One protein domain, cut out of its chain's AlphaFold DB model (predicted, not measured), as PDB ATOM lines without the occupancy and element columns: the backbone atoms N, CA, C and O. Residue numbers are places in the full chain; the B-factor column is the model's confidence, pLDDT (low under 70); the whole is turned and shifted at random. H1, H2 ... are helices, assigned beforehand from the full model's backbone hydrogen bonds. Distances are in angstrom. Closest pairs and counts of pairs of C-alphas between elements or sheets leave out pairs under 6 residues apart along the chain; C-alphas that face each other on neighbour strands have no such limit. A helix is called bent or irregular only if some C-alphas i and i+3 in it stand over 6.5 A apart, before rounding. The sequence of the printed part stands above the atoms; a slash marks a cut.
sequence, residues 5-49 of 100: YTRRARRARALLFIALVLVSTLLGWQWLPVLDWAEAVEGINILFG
ATOM      1  N   TYR A   5       7.608 -50.103   8.540       53.19
ATOM      2  CA  TYR A   5       7.768 -50.811   9.818       53.19
ATOM      3  C   TYR A   5       8.129 -49.881  10.983       53.19
ATOM      4  O   TYR A   5       7.685 -50.090  12.113       53.19
ATOM      5  N   THR A   6       8.867 -48.800  10.724       59.78
ATOM      6  CA  THR A   6       9.328 -47.881  11.776       59.78
ATOM      7  C   THR A   6       8.197 -47.042  12.379       59.78
ATOM      8  O   THR A   6       8.252 -46.713  13.564       59.78
ATOM      9  N   ARG A   7       7.128 -46.735  11.624       61.44
ATOM     10  CA  ARG A   7       5.969 -45.973  12.140       61.44
ATOM     11  C   ARG A   7       5.095 -46.795  13.090       61.44
ATOM     12  O   ARG A   7       4.688 -46.281  14.131       61.44
ATOM     13  N   ARG A   8       4.836 -48.069  12.770       62.66
ATOM     14  CA  ARG A   8       4.086 -48.982  13.657       62.66
ATOM     15  C   ARG A   8       4.893 -49.342  14.905       62.66
ATOM     16  O   ARG A   8       4.339 -49.317  15.998       62.66
ATOM     17  N   ALA A   9       6.202 -49.553  14.763       66.81
ATOM     18  CA  ALA A   9       7.086 -49.844  15.891       66.81
ATOM     19  C   ALA A   9       7.153 -48.697  16.918       66.81
ATOM     20  O   ALA A   9       7.180 -48.954  18.119       66.81
ATOM     21  N   ARG A  10       7.117 -47.428  16.480       68.19
ATOM     22  CA  ARG A  10       7.063 -46.275  17.402       68.19
ATOM     23  C   ARG A  10       5.763 -46.227  18.208       68.19
ATOM     24  O   ARG A  10       5.814 -45.995  19.410       68.19
ATOM     25  N   ARG A  11       4.616 -46.488  17.571       73.88
ATOM     26  CA  ARG A  11       3.315 -46.534  18.263       73.88
ATOM     27  C   ARG A  11       3.241 -47.700  19.246       73.88
ATOM     28  O   ARG A  11       2.785 -47.508  20.362       73.88
ATOM     29  N   ALA A  12       3.757 -48.869  18.868       80.25
ATOM     30  CA  ALA A  12       3.830 -50.025  19.759       80.25
ATOM     31  C   ALA A  12       4.695 -49.743  20.998       80.25
ATOM     32  O   ALA A  12       4.281 -50.048  22.109       80.25
ATOM     33  N   ARG A  13       5.854 -49.088  20.834       80.69
ATOM     34  CA  ARG A  13       6.695 -48.669  21.969       80.69
ATOM     35  C   ARG A  13       5.991 -47.666  22.880       80.69
ATOM     36  O   ARG A  13       6.094 -47.795  24.092       80.69
ATOM     37  N   ALA A  14       5.263 -46.707  22.309       83.19
ATOM     38  CA  ALA A  14       4.481 -45.755  23.093       83.19
ATOM     39  C   ALA A  14       3.380 -46.461  23.902       83.19
ATOM     40  O   ALA A  14       3.234 -46.194  25.088       83.19
ATOM     41  N   LEU A  15       2.662 -47.409  23.292       86.12
ATOM     42  CA  LEU A  15       1.644 -48.203  23.986       86.12
ATOM     43  C   LEU A  15       2.247 -49.077  25.092       86.12
ATOM     44  O   LEU A  15       1.693 -49.128  26.184       86.12
ATOM     45  N   LEU A  16       3.396 -49.710  24.840       88.50
ATOM     46  CA  LEU A  16       4.113 -50.485  25.857       88.50
ATOM     47  C   LEU A  16       4.563 -49.605  27.024       88.50
ATOM     48  O   LEU A  16       4.391 -49.994  28.172       88.50
ATOM     49  N   PHE A  17       5.088 -48.410  26.744       89.00
ATOM     50  CA  PHE A  17       5.489 -47.467  27.785       89.00
ATOM     51  C   PHE A  17       4.294 -47.021  28.634       89.00
ATOM     52  O   PHE A  17       4.358 -47.074  29.857       89.00
ATOM     53  N   ILE A  18       3.181 -46.654  27.993       90.62
ATOM     54  CA  ILE A  18       1.947 -46.258  28.686       90.62
ATOM     55  C   ILE A  18       1.424 -47.401  29.560       90.62
ATOM     56  O   ILE A  18       1.080 -47.169  30.716       90.62
ATOM     57  N   ALA A  19       1.399 -48.630  29.039       91.19
ATOM     58  CA  ALA A  19       0.972 -49.801  29.799       91.19
ATOM     59  C   ALA A  19       1.864 -50.037  31.025       91.19
ATOM     60  O   ALA A  19       1.361 -50.303  32.112       91.19
ATOM     61  N   LEU A  20       3.179 -49.885  30.869       92.12
ATOM     62  CA  LEU A  20       4.143 -50.074  31.951       92.12
ATOM     63  C   LEU A  20       3.975 -49.008  33.045       92.12
ATOM     64  O   LEU A  20       3.943 -49.344  34.228       92.12
ATOM     65  N   VAL A  21       3.772 -47.744  32.659       90.06
ATOM     66  CA  VAL A  21       3.457 -46.648  33.591       90.06
ATOM     67  C   VAL A  21       2.140 -46.907  34.324       90.06
ATOM     68  O   VAL A  21       2.083 -46.751  35.542       90.06
ATOM     69  N   LEU A  22       1.096 -47.348  33.619       89.75
ATOM     70  CA  LEU A  22      -0.198 -47.698  34.215       89.75
ATOM     71  C   LEU A  22      -0.068 -48.811  35.256       89.75
ATOM     72  O   LEU A  22      -0.554 -48.654  36.371       89.75
ATOM     73  N   VAL A  23       0.625 -49.902  34.919       90.00
ATOM     74  CA  VAL A  23       0.854 -51.023  35.844       90.00
ATOM     75  C   VAL A  23       1.649 -50.562  37.061       90.00
ATOM     76  O   VAL A  23       1.252 -50.854  38.184       90.00
ATOM     77  N   SER A  24       2.724 -49.793  36.863       81.69
ATOM     78  CA  SER A  24       3.523 -49.261  37.973       81.69
ATOM     79  C   SER A  24       2.723 -48.312  38.865       81.69
ATOM     80  O   SER A  24       2.939 -48.296  40.073       81.69
ATOM     81  N   THR A  25       1.806 -47.529  38.291       82.44
ATOM     82  CA  THR A  25       0.952 -46.597  39.042       82.44
ATOM     83  C   THR A  25      -0.109 -47.351  39.838       82.44
ATOM     84  O   THR A  25      -0.320 -47.036  41.002       82.44
ATOM     85  N   LEU A  26      -0.736 -48.372  39.244       82.50
ATOM     86  CA  LEU A  26      -1.727 -49.225  39.908       82.50
ATOM     87  C   LEU A  26      -1.107 -50.048  41.038       82.50
ATOM     88  O   LEU A  26      -1.663 -50.083  42.132       82.50
ATOM     89  N   LEU A  27       0.058 -50.663  40.797       79.38
ATOM     90  CA  LEU A  27       0.812 -51.335  41.856       79.38
ATOM     91  C   LEU A  27       1.208 -50.326  42.927       79.38
ATOM     92  O   LEU A  27       0.935 -50.565  44.095       79.38
ATOM     93  N   GLY A  28       1.783 -49.183  42.539       74.25
ATOM     94  CA  GLY A  28       2.104 -48.102  43.466       74.25
ATOM     95  C   GLY A  28       0.913 -47.783  44.363       74.25
ATOM     96  O   GLY A  28       1.017 -47.926  45.569       74.25
ATOM     97  N   TRP A  29      -0.250 -47.483  43.788       68.00
ATOM     98  CA  TRP A  29      -1.481 -47.193  44.528       68.00
ATOM     99  C   TRP A  29      -1.966 -48.327  45.433       68.00
ATOM    100  O   TRP A  29      -2.563 -48.046  46.466       68.00
ATOM    101  N   GLN A  30      -1.715 -49.590  45.083       70.00
ATOM    102  CA  GLN A  30      -2.058 -50.732  45.931       70.00
ATOM    103  C   GLN A  30      -1.144 -50.848  47.161       70.00
ATOM    104  O   GLN A  30      -1.611 -51.241  48.228       70.00
ATOM    105  N   TRP A  31       0.139 -50.509  47.025       63.38
ATOM    106  CA  TRP A  31       1.125 -50.572  48.115       63.38
ATOM    107  C   TRP A  31       1.231 -49.260  48.907       63.38
ATOM    108  O   TRP A  31       1.665 -49.256  50.056       63.38
ATOM    109  N   LEU A  32       0.790 -48.149  48.317       56.19
ATOM    110  CA  LEU A  32       0.855 -46.822  48.909       56.19
ATOM    111  C   LEU A  32      -0.041 -46.538  50.123       56.19
ATOM    112  O   LEU A  32       0.377 -45.686  50.900       56.19
ATOM    113  N   PRO A  33      -1.200 -47.179  50.385       56.75
ATOM    114  CA  PRO A  33      -1.929 -46.900  51.625       56.75
ATOM    115  C   PRO A  33      -1.153 -47.328  52.882       56.75
ATOM    116  O   PRO A  33      -1.548 -46.959  53.982       56.75
ATOM    117  N   VAL A  34      -0.066 -48.095  52.725       59.25
ATOM    118  CA  VAL A  34       0.827 -48.527  53.811       59.25
ATOM    119  C   VAL A  34       2.079 -47.644  53.912       59.25
ATOM    120  O   VAL A  34       2.740 -47.646  54.944       59.25
ATOM    121  N   LEU A  35       2.410 -46.878  52.866       58.75
ATOM    122  CA  LEU A  35       3.605 -46.042  52.833       58.75
ATOM    123  C   LEU A  35       3.219 -44.608  53.202       58.75
ATOM    124  O   LEU A  35       2.598 -43.902  52.407       58.75
ATOM    125  N   ASP A  36       3.575 -44.185  54.414       66.25
ATOM    126  CA  ASP A  36       3.354 -42.814  54.857       66.25
ATOM    127  C   ASP A  36       4.143 -41.886  53.917       66.25
ATOM    128  O   ASP A  36       5.373 -41.930  53.848       66.25
ATOM    129  N   TRP A  37       3.437 -41.097  53.098       61.62
ATOM    130  CA  TRP A  37       4.045 -40.276  52.041       61.62
ATOM    131  C   TRP A  37       5.159 -39.367  52.577       61.62
ATOM    132  O   TRP A  37       6.098 -39.056  51.848       61.62
ATOM    133  N   ALA A  38       5.068 -38.971  53.849       63.59
ATOM    134  CA  ALA A  38       6.097 -38.211  54.542       63.59
ATOM    135  C   ALA A  38       7.432 -38.973  54.629       63.59
ATOM    136  O   ALA A  38       8.464 -38.410  54.274       63.59
ATOM    137  N   GLU A  39       7.415 -40.258  54.999       63.22
ATOM    138  CA  GLU A  39       8.621 -41.094  55.098       63.22
ATOM    139  C   GLU A  39       9.232 -41.377  53.722       63.22
ATOM    140  O   GLU A  39      10.452 -41.374  53.562       63.22
ATOM    141  N   ALA A  40       8.399 -41.570  52.694       67.25
ATOM    142  CA  ALA A  40       8.880 -41.768  51.327       67.25
ATOM    143  C   ALA A  40       9.569 -40.507  50.779       67.25
ATOM    144  O   ALA A  40      10.633 -40.589  50.165       67.25
ATOM    145  N   VAL A  41       8.982 -39.331  51.020       66.81
ATOM    146  CA  VAL A  41       9.558 -38.041  50.619       66.81
ATOM    147  C   VAL A  41      10.830 -37.736  51.415       66.81
ATOM    148  O   VAL A  41      11.785 -37.212  50.845       66.81
ATOM    149  N   GLU A  42      10.894 -38.106  52.693       62.03
ATOM    150  CA  GLU A  42      12.094 -37.961  53.524       62.03
ATOM    151  C   GLU A  42      13.215 -38.911  53.076       62.03
ATOM    152  O   GLU A  42      14.340 -38.466  52.853       62.03
ATOM    153  N   GLY A  43      12.904 -40.183  52.809       66.12
ATOM    154  CA  GLY A  43      13.851 -41.149  52.246       66.12
ATOM    155  C   GLY A  43      14.414 -40.704  50.892       66.12
ATOM    156  O   GLY A  43      15.616 -40.811  50.648       66.12
ATOM    157  N   ILE A  44      13.569 -40.127  50.034       69.06
ATOM    158  CA  ILE A  44      13.991 -39.525  48.764       69.06
ATOM    159  C   ILE A  44      14.881 -38.298  49.018       69.06
ATOM    160  O   ILE A  44      15.953 -38.195  48.426       69.06
ATOM    161  N   ASN A  45      14.509 -37.394  49.926       64.56
ATOM    162  CA  ASN A  45      15.322 -36.218  50.257       64.56
ATOM    163  C   ASN A  45      16.711 -36.588  50.808       64.56
ATOM    164  O   ASN A  45      17.694 -35.942  50.443       64.56
ATOM    165  N   ILE A  46      16.815 -37.664  51.597       61.59
ATOM    166  CA  ILE A  46      18.095 -38.213  52.071       61.59
ATOM    167  C   ILE A  46      18.938 -38.728  50.891       61.59
ATOM    168  O   ILE A  46      20.125 -38.417  50.808       61.59
ATOM    169  N   LEU A  47      18.331 -39.451  49.942       64.88
ATOM    170  CA  LEU A  47      18.997 -39.954  48.729       64.88
ATOM    171  C   LEU A  47      19.528 -38.837  47.814       64.88
ATOM    172  O   LEU A  47      20.559 -39.019  47.168       64.88
ATOM    173  N   PHE A  48      18.855 -37.684  47.774       69.94
ATOM    174  CA  PHE A  48      19.256 -36.519  46.973       69.94
ATOM    175  C   PHE A  48      20.043 -35.455  47.762       69.94
ATOM    176  O   PHE A  48      20.394 -34.418  47.202       69.94
ATOM    177  N   GLY A  49      20.363 -35.706  49.038       59.62
ATOM    178  CA  GLY A  49      21.207 -34.830  49.857       59.62
ATOM    179  C   GLY A  49      20.530 -33.551  50.366       59.62
ATOM    180  O   GLY A  49      21.211 -32.671  50.894       59.62
TER     181      GLY A  49
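This is residues 5 to 49 of the 100 residues of an uncharacterized protein of Thioalbus denitrificans (UniProt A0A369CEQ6). One long helix, H1, and one short helix, H2, make an open V with unequal arms, joined at the corner by residues 35 and 36. H1 makes the longest axis, and the space between the arms is empty. The printed part has 45 residues with two named helices, H1 then H2, and no named strand; its class is all helix. It is extended, with a radius of gyration of the C-alphas of 16.2 A, and flat, spanning 46 by 27 by 7 A.

H1, residues 5 to 34, is 44.6 A long, from C-alpha 5 at (7.768, -50.811, 9.818) to C-alpha 34 at (0.827, -48.527, 53.811). It is only just irregular: C-alphas 30 and 33 are 6.9 A apart. H2, residues 37 to 47, is 15.3 A long and ends at C-alpha 47 at (18.997, -39.954, 48.729).

H1 and H2 meet only through their link, which is tight. Residues 5 to 31, in H1, stand free. In H2 every O i to N i+4 pair is within hydrogen-bond range; in H1, 24 of 26 are.

The two farthest C-alphas, of Tyr 5 and Ala 38, are 46.5 A apart. The printed part has no cut. Its mean pLDDT is 71.9; residues 5 to 10, 29 and 31 to 49 are under 70.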